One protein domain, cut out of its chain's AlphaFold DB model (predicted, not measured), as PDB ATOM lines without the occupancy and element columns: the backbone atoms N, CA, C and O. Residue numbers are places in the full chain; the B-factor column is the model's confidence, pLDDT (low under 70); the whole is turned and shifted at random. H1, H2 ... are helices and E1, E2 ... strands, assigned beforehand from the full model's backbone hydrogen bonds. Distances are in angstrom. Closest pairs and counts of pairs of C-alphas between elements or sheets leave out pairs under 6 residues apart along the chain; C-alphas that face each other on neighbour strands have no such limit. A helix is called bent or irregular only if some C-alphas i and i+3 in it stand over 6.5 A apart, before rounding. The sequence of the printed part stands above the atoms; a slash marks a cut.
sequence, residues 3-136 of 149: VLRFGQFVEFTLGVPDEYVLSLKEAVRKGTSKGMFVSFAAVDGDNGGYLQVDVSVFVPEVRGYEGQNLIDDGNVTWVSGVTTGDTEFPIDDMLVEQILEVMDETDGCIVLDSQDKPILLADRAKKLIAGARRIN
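AT A GLANCE: This is residues 3 to 136 of the 149 residues of an uncharacterized protein of Corynebacterium diphtheriae (UniProt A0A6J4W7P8). Two small sheets, E6 E3 E4 E7 and E2 E1 E5, make a body with three helices over one side: H3 on the first sheet, H1 on the second, and H2 touching both helices. From it a loop around Tyr 65, within residues 55 to 77, reaches out as a long arm. The printed part has 134 residues, with three named helices and seven named strands, in the order E1 E2 H1 E3 E4 E5 H2 E6 H3 E7; the first sheet is mixed, the second antiparallel, the class mixed. The whole is compact, with a radius of gyration of the C-alphas of 15.3 A and spans of 50 by 36 by 27 A.

IN THESE COORDINATES: Find C-alpha 39 at (118.235, 14.142, 297.438); from there E3, residues 39 to 44, runs 14.7 A. E4, residues 49 to 54, is 16.6 A long. E6 is residues 109 to 111, and E7, residues 133 to 135, ends at (124.225, 21.470, 296.669). In the other sheet E1, residues 3 to 7, begins at (104.782, 21.492, 293.092); E2 is residues 12 to 16 and E5 residues 78 to 82. H1, residues 18 to 33, is 23.7 A long and irregular: C-alphas 19 and 22 are 7.3 A apart. H2, residues 93 to 105, is 18.6 A long; H3, residues 122 to 129, is 10.5 A.

HOW THE PARTS SIT: Begin at the hairpin E3 and E4, antiparallel, where N 42 and O 51 are 3.0 A apart. On E4's other side, E7 is parallel, with N 52 and O 133 at 2.8 A; E6 is parallel to E3, with N 41 and O 110 at 2.8 A. H3 is on this sheet at a height of 9.1 A; it runs across the strands, only just, at 62 degrees to E3 on the local plane. H2 only grazes the sheet with residues 99 to 104. H2 touches H3 with residues 101 to 105 alone, at a steep tilt of 60 degrees; the closest C-alphas, of Val 102 and Ala 122, are 4.7 A apart. H2 also touches H1, closest at the C-alphas of Ala 27 and Val 96, 5.1 A. H1 is on the sheet E2 E1 E5 in two layers, helix on one face, at a height of 9.0 A, along the strands at 9 degrees to E5 on the local plane. E1 is antiparallel to E5, N 5 and O 80 at 2.8 A, and to E2 in a hairpin, N 4 and O 14 at 2.9 A. In H2 and H3 every O i to N i+4 pair is within hydrogen-bond range, in H1 10 of 12.

THE WHOLE: The farthest C-alphas, of Tyr 65 and Asp 86, are 52.5 A apart. The printed part has no cut. The link E4 to E5, of 23 residues, is long. Mean pLDDT of the printed part is 81.0; residues 7 to 11, 57 to 78 and 85 to 86 are under 70.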
ATOM      1  N   VAL A   3     103.471  21.360 292.466       85.88
ATOM      2  CA  VAL A   3     104.782  21.492 293.092       85.88
ATOM      3  C   VAL A   3     104.976  20.509 294.238       85.88
ATOM      4  O   VAL A   3     104.037  20.199 294.976       85.88
ATOM      5  N   LEU A   4     106.223  20.081 294.428       79.19
ATOM      6  CA  LEU A   4     106.696  19.492 295.676       79.19
ATOM      7  C   LEU A   4     107.433  20.568 296.470       79.19
ATOM      8  O   LEU A   4     108.400  21.162 295.991       79.19
ATOM      9  N   ARG A   5     106.949  20.831 297.680       79.19
ATOM     10  CA  ARG A   5     107.565  21.745 298.639       79.19
ATOM     11  C   ARG A   5     108.258  20.952 299.723       79.19
ATOM     12  O   ARG A   5     107.699  19.979 300.222       79.19
ATOM     13  N   PHE A   6     109.429  21.429 300.091       74.12
ATOM     14  CA  PHE A   6     110.330  20.803 301.037       74.12
ATOM     15  C   PHE A   6     110.660  21.808 302.140       74.12
ATOM     16  O   PHE A   6     111.001  22.944 301.809       74.12
ATOM     17  N   GLY A   7     110.557  21.432 303.422       63.59
ATOM     18  CA  GLY A   7     111.006  22.309 304.508       63.59
ATOM     19  C   GLY A   7     111.364  21.669 305.858       63.59
ATOM     20  O   GLY A   7     110.788  20.686 306.289       63.59
ATOM     21  N   GLN A   8     112.313  22.299 306.552       49.81
ATOM     22  CA  GLN A   8     112.226  22.715 307.972       49.81
ATOM     23  C   GLN A   8     113.358  23.715 308.288       49.81
ATOM     24  O   GLN A   8     113.170  24.603 309.112       49.81
ATOM     25  N   PHE A   9     114.482  23.628 307.558       49.88
ATOM     26  CA  PHE A   9     115.638  24.538 307.651       49.88
ATOM     27  C   PHE A   9     115.987  25.246 306.330       49.88
ATOM     28  O   PHE A   9     116.478  26.371 306.355       49.88
ATOM     29  N   VAL A  10     115.698  24.619 305.183       55.41
ATOM     30  CA  VAL A  10     115.781  25.232 303.850       55.41
ATOM     31  C   VAL A  10     114.486  24.952 303.108       55.41
ATOM     32  O   VAL A  10     114.042  23.808 303.039       55.41
ATOM     33  N   GLU A  11     113.868  26.014 302.593       69.69
ATOM     34  CA  GLU A  11     112.658  25.930 301.785       69.69
ATOM     35  C   GLU A  11     113.032  25.959 300.307       69.69
ATOM     36  O   GLU A  11     113.615  26.927 299.817       69.69
ATOM     37  N   PHE A  12     112.668  24.909 299.579       74.88
ATOM     38  CA  PHE A  12     112.729  24.915 298.124       74.88
ATOM     39  C   PHE A  12     111.482  24.255 297.538       74.88
ATOM     40  O   PHE A  12     110.761  23.495 298.192       74.88
ATOM     41  N   THR A  13     111.190  24.621 296.296       82.81
ATOM     42  CA  THR A  13     110.007  24.175 295.563       82.81
ATOM     43  C   THR A  13     110.453  23.611 294.225       82.81
ATOM     44  O   THR A  13     111.169  24.282 293.487       82.81
ATOM     45  N   LEU A  14     110.016  22.395 293.917       83.06
ATOM     46  CA  LEU A  14     110.231  21.753 292.624       83.06
ATOM     47  C   LEU A  14     108.912  21.733 291.855       83.06
ATOM     48  O   LEU A  14     107.891  21.304 292.396       83.06
ATOM     49  N   GLY A  15     108.937  22.220 290.614       85.31
ATOM     50  CA  GLY A  15     107.819  22.086 289.682       85.31
ATOM     51  C   GLY A  15     107.691  20.639 289.231       85.31
ATOM     52  O   GLY A  15     108.698  19.989 288.973       85.31
ATOM     53  N   VAL A  16     106.463  20.123 289.192       89.88
ATOM     54  CA  VAL A  16     106.188  18.745 288.775       89.88
ATOM     55  C   VAL A  16     104.821  18.685 288.086       89.88
ATOM     56  O   VAL A  16     103.893  19.379 288.522       89.88
ATOM     57  N   PRO A  17     104.622  17.875 287.031       92.00
ATOM     58  CA  PRO A  17     103.286  17.660 286.483       92.00
ATOM     59  C   PRO A  17     102.334  17.107 287.558       92.00
ATOM     60  O   PRO A  17     102.744  16.302 288.398       92.00
ATOM     61  N   ASP A  18     101.079  17.577 287.561       89.06
ATOM     62  CA  ASP A  18     100.116  17.306 288.644       89.06
ATOM     63  C   ASP A  18      99.905  15.798 288.859       89.06
ATOM     64  O   ASP A  18      99.760  15.357 289.999       89.06
ATOM     65  N   GLU A  19      99.972  15.004 287.786       91.69
ATOM     66  CA  GLU A  19      99.800  13.553 287.820       91.69
ATOM     67  C   GLU A  19     100.878  12.804 288.622       91.69
ATOM     68  O   GLU A  19     100.635  11.692 289.081       91.69
ATOM     69  N   TYR A  20     102.053  13.408 288.838       92.06
ATOM     70  CA  TYR A  20     103.145  12.781 289.590       92.06
ATOM     71  C   TYR A  20     103.257  13.288 291.029       92.06
ATOM     72  O   TYR A  20     103.943  12.659 291.833       92.06
ATOM     73  N   VAL A  21     102.599  14.400 291.380       90.69
ATOM     74  CA  VAL A  21     102.794  15.084 292.673       90.69
ATOM     75  C   VAL A  21     102.508  14.161 293.858       90.69
ATOM     76  O   VAL A  21     103.329  14.065 294.773       90.69
ATOM     77  N   LEU A  22     101.362  13.472 293.861       90.56
ATOM     78  CA  LEU A  22     100.981  12.620 294.993       90.56
ATOM     79  C   LEU A  22     101.828  11.346 295.071       90.56
ATOM     80  O   LEU A  22     102.256  10.977 296.163       90.56
ATOM     81  N   SER A  23     102.135  10.720 293.934       94.25
ATOM     82  CA  SER A  23     102.995   9.532 293.879       94.25
ATOM     83  C   SER A  23     104.431   9.846 294.305       94.25
ATOM     84  O   SER A  23     105.015   9.108 295.091       94.25
ATOM     85  N   LEU A  24     104.998  10.980 293.884       92.38
ATOM     86  CA  LEU A  24     106.321  11.410 294.342       92.38
ATOM     87  C   LEU A  24     106.336  11.743 295.831       92.38
ATOM     88  O   LEU A  24     107.265  11.352 296.530       92.38
ATOM     89  N   LYS A  25     105.298  12.415 296.340       90.69
ATOM     90  CA  LYS A  25     105.147  12.657 297.781       90.69
ATOM     91  C   LYS A  25     105.128  11.337 298.560       90.69
ATOM     92  O   LYS A  25     105.775  11.233 299.601       90.69
ATOM     93  N   GLU A  26     104.405  10.336 298.066       91.38
ATOM     94  CA  GLU A  26     104.330   9.018 298.696       91.38
ATOM     95  C   GLU A  26     105.662   8.257 298.617       91.38
ATOM     96  O   GLU A  26     106.090   7.675 299.614       91.38
ATOM     97  N   ALA A  27     106.364   8.319 297.483       91.38
ATOM     98  CA  ALA A  27     107.697   7.739 297.332       91.38
ATOM     99  C   ALA A  27     108.713   8.394 298.279       91.38
ATOM    100  O   ALA A  27     109.448   7.686 298.963       91.38
ATOM    101  N   VAL A  28     108.692   9.725 298.414       88.06
ATOM    102  CA  VAL A  28     109.500  10.450 299.407       88.06
ATOM    103  C   VAL A  28     109.171   9.970 300.819       88.06
ATOM    104  O   VAL A  28     110.083   9.659 301.580       88.06
ATOM    105  N   ARG A  29     107.885   9.855 301.175       85.69
ATOM    106  CA  ARG A  29     107.451   9.387 302.501       85.69
ATOM    107  C   ARG A  29     107.955   7.973 302.797       85.69
ATOM    108  O   ARG A  29     108.561   7.748 303.845       85.69
ATOM    109  N   LYS A  30     107.737   7.027 301.875       87.31
ATOM    110  CA  LYS A  30     108.196   5.637 302.007       87.31
ATOM    111  C   LYS A  30     109.724   5.551 302.030       87.31
ATOM    112  O   LYS A  30     110.276   4.899 302.910       87.31
ATOM    113  N   GLY A  31     110.408   6.230 301.114       83.81
ATOM    114  CA  GLY A  31     111.867   6.250 301.030       83.81
ATOM    115  C   GLY A  31     112.503   6.835 302.287       83.81
ATOM    116  O   GLY A  31     113.444   6.260 302.822       83.81
ATOM    117  N   THR A  32     111.925   7.907 302.830       79.62
ATOM    118  CA  THR A  32     112.339   8.480 304.117       79.62
ATOM    119  C   THR A  32     112.157   7.477 305.250       79.62
ATOM    120  O   THR A  32     113.089   7.250 306.009       79.62
ATOM    121  N   SER A  33     110.995   6.817 305.341       78.56
ATOM    122  CA  SER A  33     110.742   5.816 306.392       78.56
ATOM    123  C   SER A  33     111.679   4.606 306.334       78.56
ATOM    124  O   SER A  33     111.856   3.917 307.334       78.56
ATOM    125  N   LYS A  34     112.277   4.347 305.165       77.06
ATOM    126  CA  LYS A  34     113.290   3.307 304.952       77.06
ATOM    127  C   LYS A  34     114.727   3.818 305.146       77.06
ATOM    128  O   LYS A  34     115.655   3.039 304.977       77.06
ATOM    129  N   GLY A  35     114.927   5.106 305.443       74.00
ATOM    130  CA  GLY A  35     116.256   5.728 305.527       74.00
ATOM    131  C   GLY A  35     116.971   5.867 304.180       74.00
ATOM    132  O   GLY A  35     118.187   6.009 304.139       74.00
ATOM    133  N   MET A  36     116.230   5.802 303.072       79.50
ATOM    134  CA  MET A  36     116.780   5.768 301.714       79.50
ATOM    135  C   MET A  36     116.695   7.111 301.008       79.50
ATOM    136  O   MET A  36     117.329   7.288 299.986       79.50
ATOM    137  N   PHE A  37     115.863   8.044 301.463       82.31
ATOM    138  CA  PHE A  37     115.653   9.287 300.730       82.31
ATOM    139  C   PHE A  37     116.675  10.350 301.122       82.31
ATOM    140  O   PHE A  37     116.699  10.750 302.283       82.31
ATOM    141  N   VAL A  38     117.476  10.821 300.162       80.88
ATOM    142  CA  VAL A  38     118.605  11.742 300.391       80.88
ATOM    143  C   VAL A  38     118.455  13.049 299.616       80.88
ATOM    144  O   VAL A  38     118.661  14.132 300.167       80.88
ATOM    145  N   SER A  39     118.110  12.983 298.330       87.69
ATOM    146  CA  SER A  39     118.235  14.142 297.438       87.69
ATOM    147  C   SER A  39     117.264  14.120 296.258       87.69
ATOM    148  O   SER A  39     116.691  13.086 295.906       87.69
ATOM    149  N   PHE A  40     117.098  15.282 295.629       91.00
ATOM    150  CA  PHE A  40     116.427  15.434 294.339       91.00
ATOM    151  C   PHE A  40     117.404  15.961 293.300       91.00
ATOM    152  O   PHE A  40     118.188  16.857 293.598       91.00
ATOM    153  N   ALA A  41     117.305  15.473 292.067       92.44
ATOM    154  CA  ALA A  41     118.046  16.002 290.934       92.44
ATOM    155  C   ALA A  41     117.110  16.431 289.802       92.44
ATOM    156  O   ALA A  41     116.219  15.681 289.406       92.44
ATOM    157  N   ALA A  42     117.335  17.622 289.259       93.25
ATOM    158  CA  ALA A  42     116.598  18.174 288.123       93.25
ATOM    159  C   ALA A  42     117.551  18.927 287.183       93.25
ATOM    160  O   ALA A  42     118.732  19.092 287.489       93.25
ATOM    161  N   VAL A  43     117.057  19.372 286.028       92.06
ATOM    162  CA  VAL A  43     117.876  20.113 285.058       92.06
ATOM    163  C   VAL A  43     118.338  21.451 285.648       92.06
ATOM    164  O   VAL A  43     117.534  22.248 286.127       92.06
ATOM    165  N   ASP A  44     119.643  21.712 285.575       89.19
ATOM    166  CA  ASP A  44     120.257  23.000 285.898       89.19
ATOM    167  C   ASP A  44     120.201  23.897 284.655       89.19
ATOM    168  O   ASP A  44     121.061  23.812 283.770       89.19
ATOM    169  N   GLY A  45     119.156  24.724 284.570       82.50
ATOM    170  CA  GLY A  45     118.938  25.626 283.438       82.50
ATOM    171  C   GLY A  45     120.054  26.655 283.238       82.50
ATOM    172  O   GLY A  45     120.303  27.061 282.104       82.50
ATOM    173  N   ASP A  46     120.765  27.021 284.307       82.25
ATOM    174  CA  ASP A  46     121.814  28.040 284.265       82.25
ATOM    175  C   ASP A  46     123.166  27.458 283.827       82.25
ATOM    176  O   ASP A  46     123.944  28.132 283.152       82.25
ATOM    177  N   ASN A  47     123.448  26.196 284.179       80.25
ATOM    178  CA  ASN A  47     124.748  25.556 283.930       80.25
ATOM    179  C   ASN A  47     124.721  24.459 282.849       80.25
ATOM    180  O   ASN A  47     125.760  23.873 282.550       80.25
ATOM    181  N   GLY A  48     123.562  24.180 282.242       78.50
ATOM    182  CA  GLY A  48     123.441  23.246 281.116       78.50
ATOM    183  C   GLY A  48     123.635  21.772 281.490       78.50
ATOM    184  O   GLY A  48     124.139  20.994 280.681       78.50
ATOM    185  N   GLY A  49     123.246  21.384 282.706       89.12
ATOM    186  CA  GLY A  49     123.453  20.038 283.244       89.12
ATOM    187  C   GLY A  49     122.356  19.620 284.216       89.12
ATOM    188  O   GLY A  49     121.189  19.952 284.021       89.12
ATOM    189  N   TYR A  50     122.733  18.886 285.260       93.38
ATOM    190  CA  TYR A  50     121.843  18.513 286.356       93.38
ATOM    191  C   TYR A  50     122.290  19.175 287.656       93.38
ATOM    192  O   TYR A  50     123.486  19.285 287.929       93.38
ATOM    193  N   LEU A  51     121.315  19.585 288.457       91.69
ATOM    194  CA  LEU A  51     121.488  20.061 289.815       91.69
ATOM    195  C   LEU A  51     120.882  19.033 290.760       91.69
ATOM    196  O   LEU A  51     119.680  18.784 290.698       91.69
ATOM    197  N   GLN A  52     121.707  18.469 291.633       91.81
ATOM    198  CA  GLN A  52     121.283  17.627 292.742       91.81
ATOM    199  C   GLN A  52     121.271  18.464 294.022       91.81
ATOM    200  O   GLN A  52     122.262  19.107 294.360       91.81
ATOM    201  N   VAL A  53     120.151  18.476 294.727       86.94
ATOM    202  CA  VAL A  53     119.983  19.178 295.998       86.94
ATOM    203  C   VAL A  53     119.737  18.130 297.066       86.94
ATOM    204  O   VAL A  53     118.832  17.308 296.914       86.94
ATOM    205  N   ASP A  54     120.540  18.145 298.125       84.44
ATOM    206  CA  ASP A  54     120.299  17.299 299.291       84.44
ATOM    207  C   ASP A  54     119.120  17.861 300.074       84.44
ATOM    208  O   ASP A  54     119.017  19.068 300.299       84.44
ATOM    209  N   VAL A  55     118.205  16.981 300.461       77.06
ATOM    210  CA  VAL A  55     116.928  17.380 301.061       77.06
ATOM    211  C   VAL A  55     116.636  16.630 302.350       77.06
ATOM    212  O   VAL A  55     115.678  16.957 303.048       77.06
ATOM    213  N   SER A  56     117.446  15.631 302.675       71.62
ATOM    214  CA  SER A  56     117.481  15.022 303.991       71.62
ATOM    215  C   SER A  56     118.919  15.019 304.498       71.62
ATOM    216  O   SER A  56     119.876  14.909 303.727       71.62
ATOM    217  N   VAL A  57     119.066  15.145 305.814       63.16
ATOM    218  CA  VAL A  57     120.317  14.811 306.487       63.16
ATOM    219  C   VAL A  57     120.090  13.502 307.199       63.16
ATOM    220  O   VAL A  57     119.368  13.450 308.195       63.16
ATOM    221  N   PHE A  58     120.716  12.449 306.693       55.59
ATOM    222  CA  PHE A  58     120.810  11.212 307.444       55.59
ATOM    223  C   PHE A  58     121.872  11.408 308.531       55.59
ATOM    224  O   PHE A  58     123.071  11.399 308.254       55.59
ATOM    225  N   VAL A  59     121.436  11.669 309.763       49.38
ATOM    226  CA  VAL A  59     122.336  11.637 310.919       49.38
ATOM    227  C   VAL A  59     122.477  10.163 311.300       49.38
ATOM    228  O   VAL A  59     121.453   9.530 311.542       49.38
ATOM    229  N   PRO A  60     123.694   9.584 311.326       42.50
ATOM    230  CA  PRO A  60     123.880   8.212 311.790       42.50
ATOM    231  C   PRO A  60     123.238   8.037 313.166       42.50
ATOM    232  O   PRO A  60     123.367   8.931 313.998       42.50
ATOM    233  N   GLU A  61     122.583   6.896 313.394       46.28
ATOM    234  CA  GLU A  61     121.914   6.542 314.650       46.28
ATOM    235  C   GLU A  61     122.797   6.905 315.859       46.28
ATOM    236  O   GLU A  61     123.797   6.243 316.160       46.28
ATOM    237  N   VAL A  62     122.462   7.999 316.545       48.31
ATOM    238  CA  VAL A  62     123.173   8.396 317.758       48.31
ATOM    239  C   VAL A  62     122.536   7.642 318.904       48.31
ATOM    240  O   VAL A  62     121.428   7.956 319.343       48.31
ATOM    241  N   ARG A  63     123.262   6.648 319.406       51.06
ATOM    242  CA  ARG A  63     122.850   5.889 320.580       51.06
ATOM    243  C   ARG A  63     123.389   6.530 321.847       51.06
ATOM    244  O   ARG A  63     124.574   6.842 321.947       51.06
ATOM    245  N   GLY A  64     122.505   6.703 322.818       56.47
ATOM    246  CA  GLY A  64     122.866   7.078 324.172       56.47
ATOM    247  C   GLY A  64     123.566   5.935 324.895       56.47
ATOM    248  O   GLY A  64     123.613   4.797 324.424       56.47
ATOM    249  N   TYR A  65     124.096   6.234 326.078       62.47
ATOM    250  CA  TYR A  65     124.810   5.260 326.906       62.47
ATOM    251  C   TYR A  65     123.941   4.073 327.343       62.47
ATOM    252  O   TYR A  65     124.481   2.999 327.600       62.47
ATOM    253  N   GLU A  66     122.615   4.232 327.394       69.12
ATOM    254  CA  GLU A  66     121.674   3.151 327.722       69.12
ATOM    255  C   GLU A  66     121.128   2.454 326.461       69.12
ATOM    256  O   GLU A  66     120.219   1.629 326.540       69.12
ATOM    257  N   GLY A  67     121.699   2.753 325.288       61.06
ATOM    258  CA  GLY A  67     121.319   2.161 324.009       61.06
ATOM    259  C   GLY A  67     120.024   2.714 323.412       61.06
ATOM    260  O   GLY A  67     119.567   2.179 322.406       61.06
ATOM    261  N   GLN A  68     119.437   3.764 323.998       48.69
ATOM    262  CA  GLN A  68     118.313   4.476 323.394       48.69
ATOM    263  C   GLN A  68     118.777   5.315 322.201       48.69
ATOM    264  O   GLN A  68     119.870   5.886 322.224       48.69
ATOM    265  N   ASN A  69     117.930   5.441 321.184       47.91
ATOM    266  CA  ASN A  69     118.168   6.384 320.100       47.91
ATOM    267  C   ASN A  69     117.926   7.800 320.628       47.91
ATOM    268  O   ASN A  69     116.844   8.114 321.118       47.91
ATOM    269  N   LEU A  70     118.971   8.630 320.604       44.56
ATOM    270  CA  LEU A  70     118.929  10.016 321.088       44.56
ATOM    271  C   LEU A  70     118.378  10.982 320.043       44.56
ATOM    272  O   LEU A  70     118.035  12.117 320.362       44.56
ATOM    273  N   ILE A  71     118.307  10.533 318.797       48.97
ATOM    274  CA  ILE A  71     117.721  11.259 317.688       48.97
ATOM    275  C   ILE A  71     116.825  10.229 317.005       48.97
ATOM    276  O   ILE A  71     117.330   9.253 316.455       48.97
ATOM    277  N   ASP A  72     115.506  10.395 317.104       44.12
ATOM    278  CA  ASP A  72     114.607   9.756 316.141       44.12
ATOM    279  C   ASP A  72     114.973  10.321 314.765       44.12
ATOM    280  O   ASP A  72     115.225  11.522 314.686       44.12
ATOM    281  N   ASP A  73     115.031   9.476 313.728       45.59
ATOM    282  CA  ASP A  73     115.434   9.730 312.326       45.59
ATOM    283  C   ASP A  73     114.663  10.881 311.623       45.59
ATOM    284  O   ASP A  73     114.037  10.726 310.577       45.59
ATOM    285  N   GLY A  74     114.658  12.067 312.220       46.22
ATOM    286  CA  GLY A  74     113.591  13.052 312.116       46.22
ATOM    287  C   GLY A  74     114.062  14.439 311.708       46.22
ATOM    288  O   GLY A  74     113.251  15.357 311.695       46.22
ATOM    289  N   ASN A  75     115.316  14.610 311.277       53.34
ATOM    290  CA  ASN A  75     115.746  15.834 310.580       53.34
ATOM    291  C   ASN A  75     115.294  15.834 309.107       53.34
ATOM    292  O   ASN A  75     115.982  16.309 308.202       53.34
ATOM    293  N   VAL A  76     114.119  15.254 308.879       52.44
ATOM    294  CA  VAL A  76     113.460  15.118 307.595       52.44
ATOM    295  C   VAL A  76     112.778  16.438 307.300       52.44
ATOM    296  O   VAL A  76     111.832  16.851 307.967       52.44
ATOM    297  N   THR A  77     113.235  17.070 306.237       56.66
ATOM    298  CA  THR A  77     112.471  18.067 305.502       56.66
ATOM    299  C   THR A  77     111.067  17.535 305.218       56.66
ATOM    300  O   THR A  77     110.905  16.562 304.480       56.66
ATOM    301  N   TRP A  78     110.030  18.151 305.792       67.06
ATOM    302  CA  TRP A  78     108.653  17.832 305.440       67.06
ATOM    303  C   TRP A  78     108.473  17.999 303.937       67.06
ATOM    304  O   TRP A  78     108.984  18.945 303.344       67.06
ATOM    305  N   VAL A  79     107.719  17.084 303.329       72.00
ATOM    306  CA  VAL A  79     107.318  17.169 301.926       72.00
ATOM    307  C   VAL A  79     105.821  17.444 301.836       72.00
ATOM    308  O   VAL A  79     104.997  16.748 302.435       72.00
ATOM    309  N   SER A  80     105.444  18.463 301.071       77.62
ATOM    310  CA  SER A  80     104.049  18.738 300.733       77.62
ATOM    311  C   SER A  80     103.888  18.825 299.226       77.62
ATOM    312  O   SER A  80     104.573  19.599 298.561       77.62
ATOM    313  N   GLY A  81     102.969  18.026 298.692       75.50
ATOM    314  CA  GLY A  81     102.534  18.120 297.306       75.50
ATOM    315  C   GLY A  81     101.363  19.088 297.198       75.50
ATOM    316  O   GLY A  81     100.390  18.947 297.938       75.50
ATOM    317  N   VAL A  82     101.458  20.056 296.288       80.88
ATOM    318  CA  VAL A  82     100.381  21.003 295.975       80.88
ATOM    319  C   VAL A  82     100.056  20.871 294.493       80.88
ATOM    320  O   VAL A  82     100.900  21.172 293.653       80.88
ATOM    321  N   THR A  83      98.848  20.415 294.174       81.25
ATOM    322  CA  THR A  83      98.343  20.359 292.798       81.25
ATOM    323  C   THR A  83      97.658  21.675 292.428       81.25
ATOM    324  O   THR A  83      97.184  22.412 293.295       81.25
ATOM    325  N   THR A  84      97.638  22.008 291.138       77.31
ATOM    326  CA  THR A  84      97.039  23.269 290.641       77.31
ATOM    327  C   THR A  84      95.641  23.130 290.052       77.31
ATOM    328  O   THR A  84      94.988  24.143 289.818       77.31
ATOM    329  N   GLY A  85      95.194  21.905 289.779       68.06
ATOM    330  CA  GLY A  85      93.915  21.640 289.124       68.06
ATOM    331  C   GLY A  85      92.881  21.009 290.050       68.06
ATOM    332  O   GLY A  85      93.227  20.321 291.006       68.06
ATOM    333  N   ASP A  86      91.609  21.170 289.681       66.31
ATOM    334  CA  ASP A  86      90.456  20.510 290.315       66.31
ATOM    335  C   ASP A  86      90.405  18.993 290.036       66.31
ATOM    336  O   ASP A  86      89.534  18.281 290.528       66.31
ATOM    337  N   THR A  87      91.310  18.490 289.190       73.81
ATOM    338  CA  THR A  87      91.419  17.067 288.860       73.81
ATOM    339  C   THR A  87      92.259  16.354 289.912       73.81
ATOM    340  O   THR A  87      93.445  16.644 290.069       73.81
ATOM    341  N   GLU A  88      91.650  15.397 290.608       75.94
ATOM    342  CA  GLU A  88      92.353  14.512 291.533       75.94
ATOM    343  C   GLU A  88      93.071  13.399 290.758       75.94
ATOM    344  O   GLU A  88      92.447  12.608 290.049       75.94
ATOM    345  N   PHE A  89      94.393  13.327 290.908       84.12
ATOM    346  CA  PHE A  89      95.199  12.210 290.420       84.12
ATOM    347  C   PHE A  89      95.457  11.255 291.586       84.12
ATOM    348  O   PHE A  89      96.070  11.679 292.565       84.12
ATOM    349  N   PRO A  90      94.989   9.995 291.540       89.12
ATOM    350  CA  PRO A  90      95.262   9.041 292.607       89.12
ATOM    351  C   PRO A  90      96.757   8.714 292.681       89.12
ATOM    352  O   PRO A  90      97.494   8.867 291.707       89.12
ATOM    353  N   ILE A  91      97.193   8.231 293.843       92.38
ATOM    354  CA  ILE A  91      98.539   7.674 294.003       92.38
ATOM    355  C   ILE A  91      98.653   6.432 293.111       92.38
ATOM    356  O   ILE A  91      97.823   5.528 293.192       92.38
ATOM    357  N   ASP A  92      99.688   6.398 292.277       95.50
ATOM    358  CA  ASP A  92     100.046   5.238 291.464       95.50
ATOM    359  C   ASP A  92     101.105   4.418 292.210       95.50
ATOM    360  O   ASP A  92     102.281   4.782 292.253       95.50
ATOM    361  N   ASP A  93     100.679   3.311 292.822       95.50
ATOM    362  CA  ASP A  93     101.562   2.440 293.603       95.50
ATOM    363  C   ASP A  93     102.691   1.829 292.762       95.50
ATOM    364  O   ASP A  93     103.799   1.652 293.264       95.50
ATOM    365  N   MET A  94     102.448   1.530 291.482       96.62
ATOM    366  CA  MET A  94     103.477   0.965 290.607       96.62
ATOM    367  C   MET A  94     104.570   1.999 290.343       96.62
ATOM    368  O   MET A  94     105.755   1.687 290.448       96.62
ATOM    369  N   LEU A  95     104.172   3.240 290.065       96.12
ATOM    370  CA  LEU A  95     105.100   4.355 289.926       96.12
ATOM    371  C   LEU A  95     105.895   4.590 291.220       96.12
ATOM    372  O   LEU A  95     107.103   4.814 291.161       96.12
ATOM    373  N   VAL A  96     105.239   4.531 292.382       96.25
ATOM    374  CA  VAL A  96     105.903   4.686 293.686       96.25
ATOM    375  C   VAL A  96     107.002   3.641 293.869       96.25
ATOM    376  O   VAL A  96     108.121   4.003 294.224       96.25
ATOM    377  N   GLU A  97     106.716   2.365 293.611       97.19
ATOM    378  CA  GLU A  97     107.716   1.301 293.763       97.19
ATOM    379  C   GLU A  97     108.870   1.449 292.758       97.19
ATOM    380  O   GLU A  97     110.027   1.274 293.135       97.19
ATOM    381  N   GLN A  98     108.597   1.875 291.521       97.06
ATOM    382  CA  GLN A  98     109.650   2.169 290.538       97.06
ATOM    383  C   GLN A  98     110.557   3.326 290.974       97.06
ATOM    384  O   GLN A  98     111.771   3.270 290.789       97.06
ATOM    385  N   ILE A  99     109.988   4.378 291.570       96.44
ATOM    386  CA  ILE A  99     110.778   5.488 292.117       96.44
ATOM    387  C   ILE A  99     111.648   4.990 293.277       96.44
ATOM    388  O   ILE A  99     112.817   5.361 293.351       96.44
ATOM    389  N   LEU A 100     111.115   4.134 294.154       93.88
ATOM    390  CA  LEU A 100     111.878   3.558 295.265       93.88
ATOM    391  C   LEU A 100     113.038   2.674 294.785       93.88
ATOM    392  O   LEU A 100     114.112   2.738 295.374       93.88
ATOM    393  N   GLU A 101     112.850   1.898 293.717       95.94
ATOM    394  CA  GLU A 101     113.920   1.110 293.091       95.94
ATOM    395  C   GLU A 101     115.024   2.017 292.528       95.94
ATOM    396  O   GLU A 101     116.207   1.806 292.784       95.94
ATOM    397  N   VAL A 102     114.651   3.085 291.813       95.50
ATOM    398  CA  VAL A 102     115.628   4.069 291.322       95.50
ATOM    399  C   VAL A 102     116.366   4.738 292.475       95.50
ATOM    400  O   VAL A 102     117.575   4.936 292.378       95.50
ATOM    401  N   MET A 103     115.671   5.077 293.560       92.69
ATOM    402  CA  MET A 103     116.293   5.662 294.745       92.69
ATOM    403  C   MET A 103     117.317   4.722 295.379       92.69
ATOM    404  O   MET A 103     118.416   5.176 295.677       92.69
ATOM    405  N   ASP A 104     116.990   3.439 295.553       91.12
ATOM    406  CA  ASP A 104     117.915   2.430 296.096       91.12
ATOM    407  C   ASP A 104     119.210   2.369 295.281       91.12
ATOM    408  O   ASP A 104     120.319   2.444 295.802       91.12
ATOM    409  N   GLU A 105     119.059   2.353 293.960       93.19
ATOM    410  CA  GLU A 105     120.172   2.266 293.028       93.19
ATOM    411  C   GLU A 105     120.964   3.578 292.884       93.19
ATOM    412  O   GLU A 105     122.059   3.571 292.327       93.19
ATOM    413  N   THR A 106     120.438   4.720 293.330       89.81
ATOM    414  CA  THR A 106     121.058   6.049 293.143       89.81
ATOM    415  C   THR A 106     121.470   6.710 294.453       89.81
ATOM    416  O   THR A 106     121.538   7.938 294.528       89.81
ATOM    417  N   ASP A 107     121.734   5.905 295.485       87.44
ATOM    418  CA  ASP A 107     122.098   6.379 296.824       87.44
ATOM    419  C   ASP A 107     121.073   7.387 297.380       87.44
ATOM    420  O   ASP A 107     121.409   8.380 298.030       87.44
ATOM    421  N   GLY A 108     119.795   7.147 297.082       87.50
ATOM    422  CA  GLY A 108     118.678   7.907 297.617       87.50
ATOM    423  C   GLY A 108     118.243   9.130 296.827       87.50
ATOM    424  O   GLY A 108     117.656  10.052 297.408       87.50
ATOM    425  N   CYS A 109     118.524   9.173 295.526       91.31
ATOM    426  CA  CYS A 109     118.165  10.299 294.675       91.31
ATOM    427  C   CYS A 109     116.873  10.044 293.885       91.31
ATOM    428  O   CYS A 109     116.721   9.038 293.198       91.31
ATOM    429  N   ILE A 110     115.959  11.014 293.884       94.06
ATOM    430  CA  ILE A 110     114.893  11.072 292.875       94.06
ATOM    431  C   ILE A 110     115.361  11.986 291.744       94.06
ATOM    432  O   ILE A 110     115.762  13.120 291.992       94.06
ATOM    433  N   VAL A 111     115.312  11.512 290.498       95.06
ATOM    434  CA  VAL A 111     115.810  12.258 289.330       95.06
ATOM    435  C   VAL A 111     114.655  12.609 288.399       95.06
ATOM    436  O   VAL A 111     113.895  11.729 287.997       95.06
ATOM    437  N   LEU A 112     114.541  13.884 288.034       95.25
ATOM    438  CA  LEU A 112     113.556  14.395 287.084       95.25
ATOM    439  C   LEU A 112     114.188  14.622 285.705       95.25
ATOM    440  O   LEU A 112     115.350  15.009 285.586       95.25
ATOM    441  N   ASP A 113     113.452  14.369 284.631       93.81
ATOM    442  CA  ASP A 113     113.889  14.728 283.284       93.81
ATOM    443  C   ASP A 113     113.645  16.216 282.971       93.81
ATOM    444  O   ASP A 113     113.177  16.988 283.802       93.81
ATOM    445  N   SER A 114     113.971  16.642 281.749       91.19
ATOM    446  CA  SER A 114     113.772  18.026 281.296       91.19
ATOM    447  C   SER A 114     112.303  18.439 281.130       91.19
ATOM    448  O   SER A 114     112.037  19.554 280.693       91.19
ATOM    449  N   GLN A 115     111.359  17.528 281.369       91.44
ATOM    450  CA  GLN A 115     109.920  17.788 281.407       91.44
ATOM    451  C   GLN A 115     109.372  17.681 282.839       91.44
ATOM    452  O   GLN A 115     108.161  17.532 283.008       91.44
ATOM    453  N   ASP A 116     110.255  17.700 283.843       91.31
ATOM    454  CA  ASP A 116     109.940  17.561 285.264       91.31
ATOM    455  C   ASP A 116     109.287  16.211 285.625       91.31
ATOM    456  O   ASP A 116     108.595  16.085 286.638       91.31
ATOM    457  N   LYS A 117     109.500  15.172 284.803       94.50
ATOM    458  CA  LYS A 117     108.952  13.826 285.035       94.50
ATOM    459  C   LYS A 117     109.963  12.929 285.740       94.50
ATOM    460  O   LYS A 117     111.147  12.994 285.413       94.50
ATOM    461  N   PRO A 118     109.524  12.034 286.640       95.31
ATOM    462  CA  PRO A 118     110.429  11.093 287.283       95.31
ATOM    463  C   PRO A 118     111.071  10.149 286.262       95.31
ATOM    464  O   PRO A 118     110.406   9.566 285.404       95.31
ATOM    465  N   ILE A 119     112.384   9.974 286.371       96.44
ATOM    466  CA  ILE A 119     113.132   8.978 285.609       96.44
ATOM    467  C   ILE A 119     113.039   7.644 286.338       96.44
ATOM    468  O   ILE A 119     113.496   7.513 287.465       96.44
ATOM    469  N   LEU A 120     112.490   6.645 285.648       96.94
ATOM    470  CA  LEU A 120     112.174   5.328 286.214       96.94
ATOM    471  C   LEU A 120     113.206   4.245 285.857       96.94
ATOM    472  O   LEU A 120     113.006   3.072 286.143       96.94
ATOM    473  N   LEU A 121     114.297   4.622 285.184       97.00
ATOM    474  CA  LEU A 121     115.387   3.714 284.822       97.00
ATOM    475  C   LEU A 121     116.637   4.091 285.615       97.00
ATOM    476  O   LEU A 121     117.237   5.136 285.343       97.00
ATOM    477  N   ALA A 122     117.057   3.225 286.538       94.44
ATOM    478  CA  ALA A 122     118.193   3.467 287.428       94.44
ATOM    479  C   ALA A 122     119.483   3.813 286.665       94.44
ATOM    480  O   ALA A 122     120.133   4.812 286.963       94.44
ATOM    481  N   ASP A 123     119.813   3.074 285.603       96.00
ATOM    482  CA  ASP A 123     120.998   3.351 284.776       96.00
ATOM    483  C   ASP A 123     120.973   4.738 284.127       96.00
ATOM    484  O   ASP A 123     122.012   5.383 283.959       96.00
ATOM    485  N   ARG A 124     119.784   5.207 283.732       95.56
ATOM    486  CA  ARG A 124     119.617   6.554 283.183       95.56
ATOM    487  C   ARG A 124     119.784   7.589 284.289       95.56
ATOM    488  O   ARG A 124     120.502   8.558 284.074       95.56
ATOM    489  N   ALA A 125     119.164   7.370 285.446       95.50
ATOM    490  CA  ALA A 125     119.280   8.248 286.604       95.50
ATOM    491  C   ALA A 125     120.749   8.403 287.043       95.50
ATOM    492  O   ALA A 125     121.250   9.525 287.069       95.50
ATOM    493  N   LYS A 126     121.477   7.289 287.225       95.44
ATOM    494  CA  LYS A 126     122.920   7.248 287.534       95.44
ATOM    495  C   LYS A 126     123.751   8.080 286.558       95.44
ATOM    496  O   LYS A 126     124.570   8.894 286.974       95.44
ATOM    497  N   LYS A 127     123.531   7.907 285.249       94.50
ATOM    498  CA  LYS A 127     124.265   8.655 284.212       94.50
ATOM    499  C   LYS A 127     124.035  10.161 284.293       94.50
ATOM    500  O   LYS A 127     124.958  10.916 284.011       94.50
ATOM    501  N   LEU A 128     122.824  10.588 284.643       92.75
ATOM    502  CA  LEU A 128     122.483  12.008 284.733       92.75
ATOM    503  C   LEU A 128     123.074  12.647 285.992       92.75
ATOM    504  O   LEU A 128     123.605  13.752 285.911       92.75
ATOM    505  N   ILE A 129     123.061  11.937 287.124       92.81
ATOM    506  CA  ILE A 129     123.602  12.466 288.385       92.81
ATOM    507  C   ILE A 129     125.127  12.356 288.501       92.81
ATOM    508  O   ILE A 129     125.728  13.120 289.244       92.81
ATOM    509  N   ALA A 130     125.787  11.485 287.727       90.94
ATOM    510  CA  ALA A 130     127.247  11.320 287.763       90.94
ATOM    511  C   ALA A 130     128.036  12.614 287.475       90.94
ATOM    512  O   ALA A 130     129.175  12.753 287.916       90.94
ATOM    513  N   GLY A 131     127.443  13.545 286.722       83.94
ATOM    514  CA  GLY A 131     128.003  14.872 286.447       83.94
ATOM    515  C   GLY A 131     127.184  16.016 287.041       83.94
ATOM    516  O   GLY A 131     127.394  17.164 286.652       83.94
ATOM    517  N   ALA A 132     126.221  15.721 287.918       90.81
ATOM    518  CA  ALA A 132     125.378  16.749 288.501       90.81
ATOM    519  C   ALA A 132     126.181  17.614 289.471       90.81
ATOM    520  O   ALA A 132     126.959  17.129 290.295       90.81
ATOM    521  N   ARG A 133     125.950  18.922 289.405       91.25
ATOM    522  CA  ARG A 133     126.386  19.823 290.463       91.25
ATOM    523  C   ARG A 133     125.555  19.504 291.698       91.25
ATOM    524  O   ARG A 133     124.332  19.485 291.609       91.25
ATOM    525  N   ARG A 134     126.200  19.269 292.837       89.62
ATOM    526  CA  ARG A 134     125.512  18.950 294.090       89.62
ATOM    527  C   ARG A 134     125.531  20.146 295.035       89.62
ATOM    528  O   ARG A 134     126.580  20.754 295.231       89.62
ATOM    529  N   ILE A 135     124.376  20.492 295.591       85.56
ATOM    530  CA  ILE A 135     124.225  21.470 296.669       85.56
ATOM    531  C   ILE A 135     123.764  20.716 297.907       85.56
ATOM    532  O   ILE A 135     122.704  20.093 297.889       85.56
ATOM    533  N   ASN A 136     124.524  20.834 298.990       80.88
ATOM    534  CA  ASN A 136     124.084  20.401 300.303       80.88
ATOM    535  C   ASN A 136     123.736  21.637 301.159       80.88
ATOM    536  O   ASN A 136     124.637  22.295 301.682       80.88
TER     537      ASN A 136